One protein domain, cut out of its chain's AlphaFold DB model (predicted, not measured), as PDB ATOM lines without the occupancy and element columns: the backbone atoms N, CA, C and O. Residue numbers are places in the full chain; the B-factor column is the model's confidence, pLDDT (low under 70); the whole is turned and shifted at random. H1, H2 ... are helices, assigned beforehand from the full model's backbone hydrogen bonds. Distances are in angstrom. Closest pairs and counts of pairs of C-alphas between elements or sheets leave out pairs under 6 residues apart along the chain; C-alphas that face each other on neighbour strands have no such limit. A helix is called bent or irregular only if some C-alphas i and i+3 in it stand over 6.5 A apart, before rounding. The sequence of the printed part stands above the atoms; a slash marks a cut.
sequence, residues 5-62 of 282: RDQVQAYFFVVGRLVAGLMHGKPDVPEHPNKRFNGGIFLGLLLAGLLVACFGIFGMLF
ATOM      1  N   ARG A   5       0.621  13.979 -15.219       79.44
ATOM      2  CA  ARG A   5       0.764  13.449 -13.855       79.44
ATOM      3  C   ARG A   5      -0.417  13.830 -12.971       79.44
ATOM      4  O   ARG A   5      -0.928  12.958 -12.277       79.44
ATOM      5  N   ASP A   6      -0.887  15.070 -13.059       82.50
ATOM      6  CA  ASP A   6      -2.031  15.534 -12.268       82.50
ATOM      7  C   ASP A   6      -3.313  14.802 -12.674       82.50
ATOM      8  O   ASP A   6      -4.097  14.409 -11.816       82.50
ATOM      9  N   GLN A   7      -3.496  14.525 -13.972       84.06
ATOM     10  CA  GLN A   7      -4.631  13.727 -14.458       84.06
ATOM     11  C   GLN A   7      -4.602  12.290 -13.926       84.06
ATOM     12  O   GLN A   7      -5.632  11.760 -13.516       84.06
ATOM     13  N   VAL A   8      -3.424  11.665 -13.893       84.69
ATOM     14  CA  VAL A   8      -3.257  10.307 -13.362       84.69
ATOM     15  C   VAL A   8      -3.485  10.278 -11.849       84.69
ATOM     16  O   VAL A   8      -4.164   9.383 -11.349       84.69
ATOM     17  N   GLN A   9      -2.985  11.274 -11.112       83.44
ATOM     18  CA  GLN A   9      -3.227  11.376  -9.672       83.44
ATOM     19  C   GLN A   9      -4.702  11.647  -9.350       83.44
ATOM     20  O   GLN A   9      -5.247  11.004  -8.454       83.44
ATOM     21  N   ALA A  10      -5.371  12.519 -10.110       84.00
ATOM     22  CA  ALA A  10      -6.804  12.776  -9.970       84.00
ATOM     23  C   ALA A  10      -7.644  11.524 -10.274       84.00
ATOM     24  O   ALA A  10      -8.573  11.208  -9.533       84.00
ATOM     25  N   TYR A  11      -7.282  10.767 -11.316       85.25
ATOM     26  CA  TYR A  11      -7.927   9.495 -11.639       85.25
ATOM     27  C   TYR A  11      -7.774   8.476 -10.501       85.25
ATOM     28  O   TYR A  11      -8.773   7.935 -10.029       85.25
ATOM     29  N   PHE A  12      -6.554   8.259  -9.994       82.56
ATOM     30  CA  PHE A  12      -6.326   7.340  -8.873       82.56
ATOM     31  C   PHE A  12      -7.026   7.781  -7.587       82.56
ATOM     32  O   PHE A  12      -7.488   6.933  -6.826       82.56
ATOM     33  N   PHE A  13      -7.153   9.088  -7.357       81.56
ATOM     34  CA  PHE A  13      -7.903   9.623  -6.227       81.56
ATOM     35  C   PHE A  13      -9.401   9.295  -6.325       81.56
ATOM     36  O   PHE A  13      -9.982   8.780  -5.368       81.56
ATOM     37  N   VAL A  14     -10.024   9.512  -7.493       82.62
ATOM     38  CA  VAL A  14     -11.444   9.181  -7.721       82.62
ATOM     39  C   VAL A  14     -11.683   7.673  -7.629       82.62
ATOM     40  O   VAL A  14     -12.612   7.240  -6.947       82.62
ATOM     41  N   VAL A  15     -10.822   6.862  -8.251       83.19
ATOM     42  CA  VAL A  15     -10.896   5.394  -8.166       83.19
ATOM     43  C   VAL A  15     -10.735   4.925  -6.717       83.19
ATOM     44  O   VAL A  15     -11.503   4.083  -6.257       83.19
ATOM     45  N   GLY A  16      -9.802   5.512  -5.962       77.62
ATOM     46  CA  GLY A  16      -9.607   5.218  -4.542       77.62
ATOM     47  C   GLY A  16     -10.854   5.492  -3.698       77.62
ATOM     48  O   GLY A  16     -11.223   4.652  -2.877       77.62
ATOM     49  N   ARG A  17     -11.551   6.612  -3.939       79.88
ATOM     50  CA  ARG A  17     -12.815   6.953  -3.255       79.88
ATOM     51  C   ARG A  17     -13.953   5.994  -3.599       79.88
ATOM     52  O   ARG A  17     -14.700   5.609  -2.701       79.88
ATOM     53  N   LEU A  18     -14.081   5.585  -4.864       81.19
ATOM     54  CA  LEU A  18     -15.093   4.610  -5.292       81.19
ATOM     55  C   LEU A  18     -14.872   3.243  -4.628       81.19
ATOM     56  O   LEU A  18     -15.811   2.650  -4.101       81.19
ATOM     57  N   VAL A  19     -13.622   2.775  -4.593       77.94
ATOM     58  CA  VAL A  19     -13.255   1.506  -3.947       77.94
ATOM     59  C   VAL A  19     -13.452   1.576  -2.430       77.94
ATOM     60  O   VAL A  19     -13.988   0.639  -1.840       77.94
ATOM     61  N   ALA A  20     -13.074   2.687  -1.787       71.31
ATOM     62  CA  ALA A  20     -13.292   2.891  -0.356       71.31
ATOM     63  C   ALA A  20     -14.788   2.949   0.004       71.31
ATOM     64  O   ALA A  20     -15.200   2.329   0.982       71.31
ATOM     65  N   GLY A  21     -15.608   3.616  -0.817       74.81
ATOM     66  CA  GLY A  21     -17.063   3.646  -0.662       74.81
ATOM     67  C   GLY A  21     -17.705   2.260  -0.778       74.81
ATOM     68  O   GLY A  21     -18.565   1.930   0.032       74.81
ATOM     69  N   LEU A  22     -17.242   1.428  -1.718       78.88
ATOM     70  CA  LEU A  22     -17.743   0.061  -1.902       78.88
ATOM     71  C   LEU A  22     -17.331  -0.883  -0.758       78.88
ATOM     72  O   LEU A  22     -18.149  -1.669  -0.293       78.88
ATOM     73  N   MET A  23     -16.075  -0.813  -0.300       73.62
ATOM     74  CA  MET A  23     -15.534  -1.738   0.709       73.62
ATOM     75  C   MET A  23     -15.843  -1.332   2.157       73.62
ATOM     76  O   MET A  23     -16.025  -2.199   3.006       73.62
ATOM     77  N   HIS A  24     -15.885  -0.030   2.457       70.50
ATOM     78  CA  HIS A  24     -16.011   0.493   3.826       70.50
ATOM     79  C   HIS A  24     -17.273   1.346   4.050       70.50
ATOM     80  O   HIS A  24     -17.477   1.856   5.152       70.50
ATOM     81  N   GLY A  25     -18.122   1.538   3.030       74.31
ATOM     82  CA  GLY A  25     -19.390   2.277   3.136       74.31
ATOM     83  C   GLY A  25     -19.252   3.792   3.348       74.31
ATOM     84  O   GLY A  25     -20.259   4.483   3.488       74.31
ATOM     85  N   LYS A  26     -18.024   4.332   3.381       71.00
ATOM     86  CA  LYS A  26     -17.734   5.763   3.568       71.00
ATOM     87  C   LYS A  26     -16.703   6.240   2.532       71.00
ATOM     88  O   LYS A  26     -15.598   5.700   2.506       71.00
ATOM     89  N   PRO A  27     -17.023   7.246   1.697       61.12
ATOM     90  CA  PRO A  27     -16.137   7.716   0.627       61.12
ATOM     91  C   PRO A  27     -15.048   8.706   1.089       61.12
ATOM     92  O   PRO A  27     -14.158   9.012   0.301       61.12
ATOM     93  N   ASP A  28     -15.110   9.196   2.333       63.00
ATOM     94  CA  ASP A  28     -14.189  10.193   2.909       63.00
ATOM     95  C   ASP A  28     -13.469   9.649   4.155       63.00
ATOM     96  O   ASP A  28     -13.612  10.161   5.264       63.00
ATOM     97  N   VAL A  29     -12.701   8.572   3.984       62.78
ATOM     98  CA  VAL A  29     -11.765   8.090   5.012       62.78
ATOM     99  C   VAL A  29     -10.353   8.562   4.624       62.78
ATOM    100  O   VAL A  29      -9.889   8.195   3.545       62.78
ATOM    101  N   PRO A  30      -9.654   9.367   5.454       62.16
ATOM    102  CA  PRO A  30      -8.312   9.884   5.138       62.16
ATOM    103  C   PRO A  30      -7.215   8.811   5.071       62.16
ATOM    104  O   PRO A  30      -6.108   9.070   4.604       62.16
ATOM    105  N   GLU A  31      -7.492   7.612   5.577       62.16
ATOM    106  CA  GLU A  31      -6.538   6.511   5.649       62.16
ATOM    107  C   GLU A  31      -6.684   5.578   4.446       62.16
ATOM    108  O   GLU A  31      -7.784   5.159   4.089       62.16
ATOM    109  N   HIS A  32      -5.560   5.215   3.823       60.34
ATOM    110  CA  HIS A  32      -5.556   4.257   2.720       60.34
ATOM    111  C   HIS A  32      -6.221   2.934   3.153       60.34
ATOM    112  O   HIS A  32      -5.739   2.313   4.106       60.34
ATOM    113  N   PRO A  33      -7.252   2.451   2.428       62.78
ATOM    114  CA  PRO A  33      -8.113   1.351   2.877       62.78
ATOM    115  C   PRO A  33      -7.365   0.037   3.153       62.78
ATOM    116  O   PRO A  33      -7.814  -0.767   3.960       62.78
ATOM    117  N   ASN A  34      -6.178  -0.155   2.561       67.31
ATOM    118  CA  ASN A  34      -5.373  -1.371   2.719       67.31
ATOM    119  C   ASN A  34      -4.069  -1.154   3.509       67.31
ATOM    120  O   ASN A  34      -3.210  -2.034   3.506       67.31
ATOM    121  N   LYS A  35      -3.870  -0.013   4.192       71.25
ATOM    122  CA  LYS A  35      -2.597   0.308   4.879       71.25
ATOM    123  C   LYS A  35      -2.168  -0.778   5.874       71.25
ATOM    124  O   LYS A  35      -1.003  -1.167   5.898       71.25
ATOM    125  N   ARG A  36      -3.115  -1.310   6.656       75.88
ATOM    126  CA  ARG A  36      -2.868  -2.380   7.638       75.88
ATOM    127  C   ARG A  36      -2.545  -3.724   6.972       75.88
ATOM    128  O   ARG A  36      -1.670  -4.438   7.448       75.88
ATOM    129  N   PHE A  37      -3.210  -4.036   5.860       78.94
ATOM    130  CA  PHE A  37      -2.996  -5.269   5.099       78.94
ATOM    131  C   PHE A  37      -1.654  -5.252   4.354       78.94
ATOM    132  O   PHE A  37      -0.848  -6.163   4.515       78.94
ATOM    133  N   ASN A  38      -1.358  -4.169   3.631       79.25
ATOM    134  CA  ASN A  38      -0.097  -4.000   2.906       79.25
ATOM    135  C   ASN A  38       1.104  -3.917   3.861       79.25
ATOM    136  O   ASN A  38       2.144  -4.509   3.583       79.25
ATOM    137  N   GLY A  39       0.960  -3.232   5.003       83.88
ATOM    138  CA  GLY A  39       1.992  -3.199   6.042       83.88
ATOM    139  C   GLY A  39       2.246  -4.578   6.660       83.88
ATOM    140  O   GLY A  39       3.400  -4.959   6.845       83.88
ATOM    141  N   GLY A  40       1.183  -5.352   6.908       86.94
ATOM    142  CA  GLY A  40       1.283  -6.734   7.383       86.94
ATOM    143  C   GLY A  40       1.973  -7.661   6.380       86.94
ATOM    144  O   GLY A  40       2.849  -8.426   6.772       86.94
ATOM    145  N   ILE A  41       1.647  -7.548   5.087       90.50
ATOM    146  CA  ILE A  41       2.311  -8.312   4.017       90.50
ATOM    147  C   ILE A  41       3.793  -7.951   3.922       90.50
ATOM    148  O   ILE A  41       4.630  -8.845   3.845       90.50
ATOM    149  N   PHE A  42       4.133  -6.661   3.945       91.44
ATOM    150  CA  PHE A  42       5.524  -6.224   3.835       91.44
ATOM    151  C   PHE A  42       6.362  -6.698   5.029       91.44
ATOM    152  O   PHE A  42       7.443  -7.253   4.845       91.44
ATOM    153  N   LEU A  43       5.839  -6.544   6.250       92.25
ATOM    154  CA  LEU A  43       6.498  -7.037   7.458       92.25
ATOM    155  C   LEU A  43       6.613  -8.568   7.453       92.25
ATOM    156  O   LEU A  43       7.655  -9.106   7.820       92.25
ATOM    157  N   GLY A  44       5.569  -9.266   6.995       92.81
ATOM    158  CA  GLY A  44       5.568 -10.720   6.851       92.81
ATOM    159  C   GLY A  44       6.618 -11.213   5.856       92.81
ATOM    160  O   GLY A  44       7.361 -12.137   6.170       92.81
ATOM    161  N   LEU A  45       6.737 -10.565   4.694       95.81
ATOM    162  CA  LEU A  45       7.771 -10.872   3.700       95.81
ATOM    163  C   LEU A  45       9.179 -10.613   4.239       95.81
ATOM    164  O   LEU A  45      10.075 -11.422   4.009       95.81
ATOM    165  N   LEU A  46       9.372  -9.523   4.984       96.06
ATOM    166  CA  LEU A  46      10.658  -9.199   5.595       96.06
ATOM    167  C   LEU A  46      11.056 -10.252   6.640       96.06
ATOM    168  O   LEU A  46      12.184 -10.741   6.616       96.06
ATOM    169  N   LEU A  47      10.123 -10.660   7.506       96.25
ATOM    170  CA  LEU A  47      10.349 -11.724   8.490       96.25
ATOM    171  C   LEU A  47      10.590 -13.086   7.830       96.25
ATOM    172  O   LEU A  47      11.489 -13.811   8.249       96.25
ATOM    173  N   ALA A  48       9.835 -13.428   6.784       95.56
ATOM    174  CA  ALA A  48      10.037 -14.662   6.030       95.56
ATOM    175  C   ALA A  48      11.421 -14.687   5.362       95.56
ATOM    176  O   ALA A  48      12.134 -15.683   5.464       95.56
ATOM    177  N   GLY A  49      11.833 -13.576   4.744       97.00
ATOM    178  CA  GLY A  49      13.169 -13.426   4.172       97.00
ATOM    179  C   GLY A  49      14.270 -13.565   5.224       97.00
ATOM    180  O   GLY A  49      15.251 -14.268   4.993       97.00
ATOM    181  N   LEU A  50      14.080 -12.968   6.404       96.69
ATOM    182  CA  LEU A  50      15.019 -13.088   7.518       96.69
ATOM    183  C   LEU A  50      15.124 -14.531   8.024       96.69
ATOM    184  O   LEU A  50      16.230 -15.015   8.240       96.69
ATOM    185  N   LEU A  51      14.006 -15.249   8.157       96.44
ATOM    186  CA  LEU A  51      14.020 -16.664   8.533       96.44
ATOM    187  C   LEU A  51      14.759 -17.513   7.497       96.44
ATOM    188  O   LEU A  51      15.635 -18.289   7.872       96.44
ATOM    189  N   VAL A  52      14.466 -17.338   6.206       96.38
ATOM    190  CA  VAL A  52      15.164 -18.056   5.127       96.38
ATOM    191  C   VAL A  52      16.665 -17.760   5.155       96.38
ATOM    192  O   VAL A  52      17.466 -18.686   5.047       96.38
ATOM    193  N   ALA A  53      17.059 -16.502   5.366       94.94
ATOM    194  CA  ALA A  53      18.462 -16.120   5.495       94.94
ATOM    195  C   ALA A  53      19.123 -16.773   6.720       94.94
ATOM    196  O   ALA A  53      20.195 -17.362   6.591       94.94
ATOM    197  N   CYS A  54      18.474 -16.738   7.887       93.69
ATOM    198  CA  CYS A  54      18.966 -17.380   9.106       93.69
ATOM    199  C   CYS A  54      19.153 -18.892   8.918       93.69
ATOM    200  O   CYS A  54      20.219 -19.414   9.236       93.69
ATOM    201  N   PHE A  55      18.160 -19.594   8.361       93.62
ATOM    202  CA  PHE A  55      18.263 -21.033   8.097       93.62
ATOM    203  C   PHE A  55      19.301 -21.362   7.016       93.62
ATOM    204  O   PHE A  55      20.017 -22.353   7.149       93.62
ATOM    205  N   GLY A  56      19.432 -20.525   5.985       90.00
ATOM    206  CA  GLY A  56      20.452 -20.682   4.945       90.00
ATOM    207  C   GLY A  56      21.875 -20.530   5.487       90.00
ATOM    208  O   GLY A  56      22.732 -21.369   5.217       90.00
ATOM    209  N   ILE A  57      22.120 -19.501   6.305       90.88
ATOM    210  CA  ILE A  57      23.412 -19.290   6.975       90.88
ATOM    211  C   ILE A  57      23.693 -20.434   7.953       90.88
ATOM    212  O   ILE A  57      24.793 -20.983   7.955       90.88
ATOM    213  N   PHE A  58      22.700 -20.833   8.752       88.25
ATOM    214  CA  PHE A  58      22.845 -21.926   9.711       88.25
ATOM    215  C   PHE A  58      23.209 -23.249   9.023       88.25
ATOM    216  O   PHE A  58      24.162 -23.907   9.435       88.25
ATOM    217  N   GLY A  59      22.517 -23.614   7.939       82.94
ATOM    218  CA  GLY A  59      22.814 -24.834   7.181       82.94
ATOM    219  C   GLY A  59      24.193 -24.827   6.513       82.94
ATOM    220  O   GLY A  59      24.791 -25.884   6.329       82.94
ATOM    221  N   MET A  60      24.721 -23.648   6.180       83.06
ATOM    222  CA  MET A  60      26.050 -23.500   5.584       83.06
ATOM    223  C   MET A  60      27.178 -23.521   6.622       83.06
ATOM    224  O   MET A  60      28.247 -24.055   6.339       83.06
ATOM    225  N   LEU A  61      26.946 -22.975   7.821       79.31
ATOM    226  CA  LEU A  61      27.913 -23.009   8.926       79.31
ATOM    227  C   LEU A  61      27.983 -24.377   9.611       79.31
ATOM    228  O   LEU A  61      29.051 -24.770  10.074       79.31
ATOM    229  N   PHE A  62      26.869 -25.109   9.656       71.00
ATOM    230  CA  PHE A  62      26.794 -26.463  10.200       71.00
ATOM    231  C   PHE A  62      26.478 -27.460   9.080       71.00
ATOM    232  O   PHE A  62      25.369 -28.005   9.043       71.00
TER     233      PHE A  62
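What this domain is: This is residues 5 to 62 of the 282 residues of an uncharacterized protein of Kutzneria sp. 744 (UniProt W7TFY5). Two long helices form an open L, with H2 as the long arm, H1 as the shorter one and a loop of residues 25 to 34 at the corner; the loop folds back beside the last turns of H1 before H2 leads away. The helices have no contact with each other, and both arms stick out, H1 with residues 5 to 13 and H2 along its whole length. The printed part has 58 residues with two named helices, H1 then H2 along the chain, and no named strand; the class is all helix. The whole is extended, with a radius of gyration of the C-alphas of 19.1 A, and its outline is flat, with spans of 55 by 28 by 15 A.

How they stand to each other: H2, residues 35 to 61, is the longest helix, and residues 35 to 62 stand free. H1, residues 5 to 24, is apart from H2, with no C-alpha of the one within 8 A of the other. The N-to-C direction of H2 has the components 0.79, -0.60 and 0.07 along x, y and z, and that of H1 has -0.60, -0.55 and 0.58. The link from H1 to H2 is short, with 10 residues. In H1 and H2 every O i to N i+4 pair is within hydrogen-bond range.

Where its parts are: H2 has 27 residues and measures 38.6 A from C-alpha 35 at (-2.597, 0.308, 4.879) to C-alpha 61 at (27.913, -23.009, 8.926). H1 has 20 residues and measures 27.6 A from C-alpha 5 at (0.764, 13.449, -13.855) to C-alpha 24. Neither helix is bent.

The domain as a whole: The two C-alphas farthest apart are those of Gln 7 and Phe 62, at 56.7 A. The printed part has no cut. The mean pLDDT of the printed part is 81.5, and residues 27 to 34, in the link, are under 70.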